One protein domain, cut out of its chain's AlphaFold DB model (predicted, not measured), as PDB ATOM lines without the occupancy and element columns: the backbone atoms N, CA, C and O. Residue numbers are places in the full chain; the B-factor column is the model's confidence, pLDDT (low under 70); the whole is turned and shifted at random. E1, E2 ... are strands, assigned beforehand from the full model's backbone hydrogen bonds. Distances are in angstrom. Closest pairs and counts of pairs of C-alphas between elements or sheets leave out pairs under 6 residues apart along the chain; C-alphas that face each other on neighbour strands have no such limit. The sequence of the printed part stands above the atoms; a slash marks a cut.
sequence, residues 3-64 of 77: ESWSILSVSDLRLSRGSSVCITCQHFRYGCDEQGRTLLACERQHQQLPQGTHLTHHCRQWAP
ATOM      1  N   GLU A   3      27.243 -19.978  52.849       80.00
ATOM      2  CA  GLU A   3      27.223 -20.911  53.993       80.00
ATOM      3  C   GLU A   3      26.443 -20.405  55.220       80.00
ATOM      4  O   GLU A   3      25.766 -21.193  55.869       80.00
ATOM      5  N   SER A   4      26.472 -19.099  55.512       85.38
ATOM      6  CA  SER A   4      25.763 -18.508  56.660       85.38
ATOM      7  C   SER A   4      24.267 -18.276  56.402       85.38
ATOM      8  O   SER A   4      23.550 -17.833  57.301       85.38
ATOM      9  N   TRP A   5      23.787 -18.487  55.177       90.44
ATOM     10  CA  TRP A   5      22.402 -18.202  54.815       90.44
ATOM     11  C   TRP A   5      21.470 -19.340  55.221       90.44
ATOM     12  O   TRP A   5      21.777 -20.515  55.033       90.44
ATOM     13  N   SER A   6      20.293 -18.988  55.735       90.69
ATOM     14  CA  SER A   6      19.264 -19.971  56.075       90.69
ATOM     15  C   SER A   6      18.727 -20.671  54.825       90.69
ATOM     16  O   SER A   6      18.673 -20.082  53.743       90.69
ATOM     17  N   ILE A   7      18.281 -21.919  54.977       88.75
ATOM     18  CA  ILE A   7      17.601 -22.645  53.903       88.75
ATOM     19  C   ILE A   7      16.212 -22.035  53.683       88.75
ATOM     20  O   ILE A   7      15.452 -21.826  54.628       88.75
ATOM     21  N   LEU A   8      15.884 -21.751  52.428       88.88
ATOM     22  CA  LEU A   8      14.581 -21.255  52.010       88.88
ATOM     23  C   LEU A   8      13.551 -22.394  52.090       88.88
ATOM     24  O   LEU A   8      13.811 -23.501  51.620       88.88
ATOM     25  N   SER A   9      12.378 -22.144  52.669       87.88
ATOM     26  CA  SER A   9      11.331 -23.169  52.750       87.88
ATOM     27  C   SER A   9      10.764 -23.471  51.366       87.88
ATOM     28  O   SER A   9      10.475 -22.556  50.601       87.88
ATOM     29  N   VAL A  10      10.515 -24.743  51.044       84.25
ATOM     30  CA  VAL A  10       9.888 -25.117  49.760       84.25
ATOM     31  C   VAL A  10       8.547 -24.392  49.564       84.25
ATOM     32  O   VAL A  10       8.224 -24.001  48.447       84.25
ATOM     33  N   SER A  11       7.816 -24.115  50.649       85.19
ATOM     34  CA  SER A  11       6.561 -23.345  50.638       85.19
ATOM     35  C   SER A  11       6.727 -21.880  50.202       85.19
ATOM     36  O   SER A  11       5.758 -21.230  49.806       85.19
ATOM     37  N   ASP A  12       7.944 -21.337  50.282       87.69
ATOM     38  CA  ASP A  12       8.286 -19.996  49.806       87.69
ATOM     39  C   ASP A  12       8.699 -19.965  48.328       87.69
ATOM     40  O   ASP A  12       8.828 -18.886  47.739       87.69
ATOM     41  N   LEU A  13       8.843 -21.135  47.704       91.12
ATOM     42  CA  LEU A  13       9.044 -21.288  46.273       91.12
ATOM     43  C   LEU A  13       7.714 -21.528  45.554       91.12
ATOM     44  O   LEU A  13       6.732 -22.000  46.124       91.12
ATOM     45  N   ARG A  14       7.679 -21.213  44.261       92.62
ATOM     46  CA  ARG A  14       6.553 -21.539  43.381       92.62
ATOM     47  C   ARG A  14       6.945 -22.689  42.467       92.62
ATOM     48  O   ARG A  14       8.044 -22.670  41.914       92.62
ATOM     49  N   LEU A  15       6.062 -23.677  42.308       92.81
ATOM     50  CA  LEU A  15       6.265 -24.736  41.319       92.81
ATOM     51  C   LEU A  15       6.365 -24.128  39.922       92.81
ATOM     52  O   LEU A  15       5.569 -23.263  39.556       92.81
ATOM     53  N   SER A  16       7.300 -24.642  39.133       90.44
ATOM     54  CA  SER A  16       7.435 -24.288  37.730       90.44
ATOM     55  C   SER A  16       6.978 -25.421  36.826       90.44
ATOM     56  O   SER A  16       7.189 -26.598  37.115       90.44
ATOM     57  N   ARG A  17       6.379 -25.062  35.691       82.81
ATOM     58  CA  ARG A  17       6.064 -25.986  34.598       82.81
ATOM     59  C   ARG A  17       6.808 -25.508  33.355       82.81
ATOM     60  O   ARG A  17       6.274 -24.709  32.595       82.81
ATOM     61  N   GLY A  18       8.048 -25.964  33.184       83.88
ATOM     62  CA  GLY A  18       8.905 -25.609  32.049       83.88
ATOM     63  C   GLY A  18      10.206 -24.933  32.478       83.88
ATOM     64  O   GLY A  18      10.758 -25.250  33.528       83.88
ATOM     65  N   SER A  19      10.700 -24.004  31.660       84.75
ATOM     66  CA  SER A  19      12.038 -23.412  31.814       84.75
ATOM     67  C   SER A  19      12.143 -22.319  32.885       84.75
ATOM     68  O   SER A  19      13.237 -21.808  33.123       84.75
ATOM     69  N   SER A  20      11.043 -21.938  33.539       91.62
ATOM     70  CA  SER A  20      11.013 -20.859  34.539       91.62
ATOM     71  C   SER A  20      11.391 -21.373  35.928       91.62
ATOM     72  O   SER A  20      10.555 -21.403  36.826       91.62
ATOM     73  N   VAL A  21      12.614 -21.861  36.096       94.44
ATOM     74  CA  VAL A  21      13.119 -22.504  37.323       94.44
ATOM     75  C   VAL A  21      14.212 -21.648  37.971       94.44
ATOM     76  O   VAL A  21      14.693 -20.695  37.359       94.44
ATOM     77  N   CYS A  22      14.616 -21.922  39.217       94.19
ATOM     78  CA  CYS A  22      15.610 -21.073  39.883       94.19
ATOM     79  C   CYS A  22      16.917 -21.015  39.093       94.19
ATOM     80  O   CYS A  22      17.466 -19.931  39.004       94.19
ATOM     81  N   ILE A  23      17.397 -22.108  38.488       93.62
ATOM     82  CA  ILE A  23      18.667 -22.084  37.733       93.62
ATOM     83  C   ILE A  23      18.649 -21.119  36.530       93.62
ATOM     84  O   ILE A  23      19.701 -20.658  36.104       93.62
ATOM     85  N   THR A  24      17.466 -20.758  36.017       93.19
ATOM     86  CA  THR A  24      17.292 -19.759  34.943       93.19
ATOM     87  C   THR A  24      16.937 -18.365  35.470       93.19
ATOM     88  O   THR A  24      16.637 -17.455  34.698       93.19
ATOM     89  N   CYS A  25      16.960 -18.170  36.790       93.12
ATOM     90  CA  CYS A  25      16.725 -16.885  37.432       93.12
ATOM     91  C   CYS A  25      18.020 -16.066  37.493       93.12
ATOM     92  O   CYS A  25      19.055 -16.574  37.917       93.12
ATOM     93  N   GLN A  26      17.959 -14.767  37.205       93.69
ATOM     94  CA  GLN A  26      19.085 -13.839  37.372       93.69
ATOM     95  C   GLN A  26      19.611 -13.793  38.820       93.69
ATOM     96  O   GLN A  26      20.780 -13.484  39.047       93.69
ATOM     97  N   HIS A  27      18.749 -14.131  39.788       93.50
ATOM     98  CA  HIS A  27      19.050 -14.138  41.219       93.50
ATOM     99  C   HIS A  27      19.709 -15.415  41.729       93.50
ATOM    100  O   HIS A  27      20.063 -15.514  42.907       93.50
ATOM    101  N   PHE A  28      19.845 -16.413  40.866       93.88
ATOM    102  CA  PHE A  28      20.474 -17.666  41.224       93.88
ATOM    103  C   PHE A  28      21.974 -17.489  41.396       93.88
ATOM    104  O   PHE A  28      22.654 -16.893  40.558       93.88
ATOM    105  N   ARG A  29      22.496 -18.027  42.490       93.69
ATOM    106  CA  ARG A  29      23.926 -18.095  42.762       93.69
ATOM    107  C   ARG A  29      24.300 -19.524  43.096       93.69
ATOM    108  O   ARG A  29      23.540 -20.243  43.744       93.69
ATOM    109  N   TYR A  30      25.485 -19.908  42.647       93.31
ATOM    110  CA  TYR A  30      26.118 -21.160  43.007       93.31
ATOM    111  C   TYR A  30      27.515 -20.865  43.547       93.31
ATOM    112  O   TYR A  30      28.141 -19.864  43.194       93.31
ATOM    113  N   GLY A  31      27.996 -21.737  44.415       91.88
ATOM    114  CA  GLY A  31      29.348 -21.696  44.946       91.88
ATOM    115  C   GLY A  31      29.685 -23.022  45.605       91.88
ATOM    116  O   GLY A  31      28.950 -23.998  45.444       91.88
ATOM    117  N   CYS A  32      30.766 -23.041  46.373       90.94
ATOM    118  CA  CYS A  32      31.128 -24.168  47.221       90.94
ATOM    119  C   CYS A  32      31.357 -23.681  48.653       90.94
ATOM    120  O   CYS A  32      31.755 -22.532  48.849       90.94
ATOM    121  N   ASP A  33      31.087 -24.537  49.634       88.31
ATOM    122  CA  ASP A  33      31.529 -24.314  51.012       88.31
ATOM    123  C   ASP A  33      33.006 -24.701  51.205       88.31
ATOM    124  O   ASP A  33      33.666 -25.196  50.286       88.31
ATOM    125  N   GLU A  34      33.526 -24.497  52.418       88.25
ATOM    126  CA  GLU A  34      34.899 -24.857  52.805       88.25
ATOM    127  C   GLU A  34      35.212 -26.356  52.631       88.25
ATOM    128  O   GLU A  34      36.371 -26.749  52.516       88.25
ATOM    129  N   GLN A  35      34.180 -27.202  52.592       90.12
ATOM    130  CA  GLN A  35      34.276 -28.652  52.415       90.12
ATOM    131  C   GLN A  35      34.130 -29.063  50.939       90.12
ATOM    132  O   GLN A  35      34.125 -30.254  50.626       90.12
ATOM    133  N   GLY A  36      34.006 -28.096  50.024       87.62
ATOM    134  CA  GLY A  36      33.846 -28.321  48.590       87.62
ATOM    135  C   GLY A  36      32.435 -28.742  48.170       87.62
ATOM    136  O   GLY A  36      32.241 -29.144  47.022       87.62
ATOM    137  N   ARG A  37      31.434 -28.664  49.055       89.50
ATOM    138  CA  ARG A  37      30.042 -28.989  48.712       89.50
ATOM    139  C   ARG A  37      29.416 -27.833  47.957       89.50
ATOM    140  O   ARG A  37      29.494 -26.687  48.390       89.50
ATOM    141  N   THR A  38      28.745 -28.141  46.852       90.00
ATOM    142  CA  THR A  38      28.026 -27.133  46.074       90.00
ATOM    143  C   THR A  38      26.899 -26.520  46.899       90.00
ATOM    144  O   THR A  38      25.984 -27.216  47.338       90.00
ATOM    145  N   LEU A  39      26.942 -25.201  47.056       92.62
ATOM    146  CA  LEU A  39      25.871 -24.410  47.641       92.62
ATOM    147  C   LEU A  39      25.090 -23.730  46.527       92.62
ATOM    148  O   LEU A  39      25.670 -23.097  45.644       92.62
ATOM    149  N   LEU A  40      23.770 -23.846  46.593       94.56
ATOM    150  CA  LEU A  40      22.844 -23.184  45.683       94.56
ATOM    151  C   LEU A  40      22.036 -22.183  46.487       94.56
ATOM    152  O   LEU A  40      21.548 -22.508  47.567       94.56
ATOM    153  N   ALA A  41      21.879 -20.971  45.975       95.19
ATOM    154  CA  ALA A  41      21.230 -19.909  46.716       95.19
ATOM    155  C   ALA A  41      20.457 -18.956  45.810       95.19
ATOM    156  O   ALA A  41      20.701 -18.851  44.607       95.19
ATOM    157  N   CYS A  42      19.524 -18.235  46.422       94.00
ATOM    158  CA  CYS A  42      18.910 -17.064  45.827       94.00
ATOM    159  C   CYS A  42      19.460 -15.815  46.512       94.00
ATOM    160  O   CYS A  42      19.176 -15.564  47.685       94.00
ATOM    161  N   GLU A  43      20.214 -15.004  45.771       93.31
ATOM    162  CA  GLU A  43      20.782 -13.760  46.297       93.31
ATOM    163  C   GLU A  43      19.701 -12.775  46.721       93.31
ATOM    164  O   GLU A  43      19.854 -12.043  47.683       93.31
ATOM    165  N   ARG A  44      18.558 -12.782  46.037       92.44
ATOM    166  CA  ARG A  44      17.503 -11.815  46.302       92.44
ATOM    167  C   ARG A  44      16.789 -12.089  47.626       92.44
ATOM    168  O   ARG A  44      16.213 -11.171  48.196       92.44
ATOM    169  N   GLN A  45      16.805 -13.336  48.097       90.12
ATOM    170  CA  GLN A  45      16.269 -13.717  49.405       90.12
ATOM    171  C   GLN A  45      17.362 -13.861  50.473       90.12
ATOM    172  O   GLN A  45      17.019 -14.017  51.637       90.12
ATOM    173  N   HIS A  46      18.647 -13.815  50.101       92.69
ATOM    174  CA  HIS A  46      19.772 -14.179  50.975       92.69
ATOM    175  C   HIS A  46      19.562 -15.535  51.670       92.69
ATOM    176  O   HIS A  46      19.793 -15.685  52.869       92.69
ATOM    177  N   GLN A  47      19.081 -16.522  50.912       94.19
ATOM    178  CA  GLN A  47      18.768 -17.856  51.420       94.19
ATOM    179  C   GLN A  47      19.266 -18.938  50.463       94.19
ATOM    180  O   GLN A  47      19.306 -18.744  49.243       94.19
ATOM    181  N   GLN A  48      19.633 -20.089  51.019       94.69
ATOM    182  CA  GLN A  48      20.024 -21.260  50.241       94.69
ATOM    183  C   GLN A  48      18.789 -21.975  49.686       94.69
ATOM    184  O   GLN A  48      17.732 -22.011  50.314       94.69
ATOM    185  N   LEU A  49      18.924 -22.564  48.505       93.56
ATOM    186  CA  LEU A  49      17.878 -23.363  47.883       93.56
ATOM    187  C   LEU A  49      17.954 -24.803  48.404       93.56
ATOM    188  O   LEU A  49      19.036 -25.392  48.389       93.56
ATOM    189  N   PRO A  50      16.823 -25.414  48.794       91.50
ATOM    190  CA  PRO A  50      16.797 -26.839  49.087       91.50
ATOM    191  C   PRO A  50      17.250 -27.656  47.876       91.50
ATOM    192  O   PRO A  50      17.002 -27.284  46.720       91.50
ATOM    193  N   GLN A  51      17.886 -28.797  48.131       86.19
ATOM    194  CA  GLN A  51      18.402 -29.669  47.080       86.19
ATOM    195  C   GLN A  51      17.309 -30.014  46.049       86.19
ATOM    196  O   GLN A  51      16.161 -30.277  46.396       86.19
ATOM    197  N   GLY A  52      17.653 -29.957  44.759       89.12
ATOM    198  CA  GLY A  52      16.745 -30.282  43.647       89.12
ATOM    199  C   GLY A  52      15.658 -29.241  43.331       89.12
ATOM    200  O   GLY A  52      15.171 -29.199  42.200       89.12
ATOM    201  N   THR A  53      15.314 -28.338  44.256       92.69
ATOM    202  CA  THR A  53      14.264 -27.324  44.010       92.69
ATOM    203  C   THR A  53      14.626 -26.350  42.894       92.69
ATOM    204  O   THR A  53      13.747 -25.864  42.189       92.69
ATOM    205  N   HIS A  54      15.920 -26.134  42.657       93.12
ATOM    206  CA  HIS A  54      16.405 -25.238  41.613       93.12
ATOM    207  C   HIS A  54      16.045 -25.656  40.176       93.12
ATOM    208  O   HIS A  54      16.165 -24.827  39.274       93.12
ATOM    209  N   LEU A  55      15.600 -26.904  39.975       93.69
ATOM    210  CA  LEU A  55      15.185 -27.471  38.683       93.69
ATOM    211  C   LEU A  55      13.667 -27.625  38.537       93.69
ATOM    212  O   LEU A  55      13.188 -27.975  37.467       93.69
ATOM    213  N   THR A  56      12.906 -27.426  39.612       93.62
ATOM    214  CA  THR A  56      11.459 -27.717  39.650       93.62
ATOM    215  C   THR A  56      10.632 -26.526  40.114       93.62
ATOM    216  O   THR A  56       9.434 -26.458  39.857       93.62
ATOM    217  N   HIS A  57      11.268 -25.574  40.789       94.94
ATOM    218  CA  HIS A  57      10.635 -24.405  41.363       94.94
ATOM    219  C   HIS A  57      11.377 -23.135  40.970       94.94
ATOM    220  O   HIS A  57      12.517 -23.178  40.513       94.94
ATOM    221  N   HIS A  58      10.732 -21.999  41.199       94.19
ATOM    222  CA  HIS A  58      11.336 -20.682  41.116       94.19
ATOM    223  C   HIS A  58      11.008 -19.832  42.343       94.19
ATOM    224  O   HIS A  58      10.018 -20.059  43.045       94.19
ATOM    225  N   CYS A  59      11.831 -18.819  42.608       92.31
ATOM    226  CA  CYS A  59      11.551 -17.862  43.668       92.31
ATOM    227  C   CYS A  59      10.372 -16.941  43.317       92.31
ATOM    228  O   CYS A  59      10.009 -16.764  42.152       92.31
ATOM    229  N   ARG A  60       9.773 -16.304  44.332       90.62
ATOM    230  CA  ARG A  60       8.644 -15.370  44.141       90.62
ATOM    231  C   ARG A  60       8.987 -14.176  43.248       90.62
ATOM    232  O   ARG A  60       8.111 -13.669  42.561       90.62
ATOM    233  N   GLN A  61      10.246 -13.744  43.270       91.62
ATOM    234  CA  GLN A  61      10.779 -12.652  42.454       91.62
ATOM    235  C   GLN A  61      11.606 -13.201  41.289       91.62
ATOM    236  O   GLN A  61      12.674 -12.680  40.987       91.62
ATOM    237  N   TRP A  62      11.156 -14.307  40.687       92.44
ATOM    238  CA  TRP A  62      11.843 -14.877  39.537       92.44
ATOM    239  C   TRP A  62      11.917 -13.841  38.421       92.44
ATOM    240  O   TRP A  62      10.912 -13.249  38.033       92.44
ATOM    241  N   ALA A  63      13.129 -13.637  37.932       91.19
ATOM    242  CA  ALA A  63      13.419 -12.782  36.805       91.19
ATOM    243  C   ALA A  63      14.409 -13.541  35.922       91.19
ATOM    244  O   ALA A  63      15.376 -14.097  36.445       91.19
ATOM    245  N   PRO A  64      14.165 -13.629  34.616       89.00
ATOM    246  CA  PRO A  64      14.928 -14.516  33.759       89.00
ATOM    247  C   PRO A  64      16.352 -13.996  33.525       89.00
ATOM    248  O   PRO A  64      16.566 -12.811  33.268       89.00
TER     249      PRO A  64
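AT A GLANCE: This is residues 3 to 64 of the 77 residues of an uncharacterized protein of Synechococcus sp. (strain WH7805) (UniProt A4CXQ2). With little regular structure, this is an elongated body with a strand hairpin, E2 and E3, at one end, a short two-strand pair, E1 and E4, towards the other, and loops between. The 62 printed residues hold E1, E2, E3 and E4 in that order, both sheets antiparallel, and no named helix; the class is all strand, with 16 residues in named elements. It is compact, radius of gyration of the C-alphas 10.8 A, spanning 34 by 18 by 17 A.

IN THESE COORDINATES: E1 is residues 13 to 15, from C-alpha 13 at (9.044, -21.288, 46.273). E2, residues 28 to 32, measures 13.8 A; E3, residues 38 to 42, 13.6 A. E4, residues 57 to 59, ends at C-alpha 59 (11.551, -17.862, 43.668).

HOW THE PARTS SIT: E1 and E4 are antiparallel at 142 degrees; N 14 and O 58 are 2.9 A apart, within hydrogen-bond range. Hairpin E2 and E3 is antiparallel at 153 degrees, with N 39 and O 31 at 2.8 A. E1 is apart from E2 and E3.

THE WHOLE: The farthest C-alphas, Arg 17 and Glu 34, are 34.1 A apart. Links E1 to E2 and E3 to E4 are long. The printed part has no cut; no printed residue is under 70 in pLDDT.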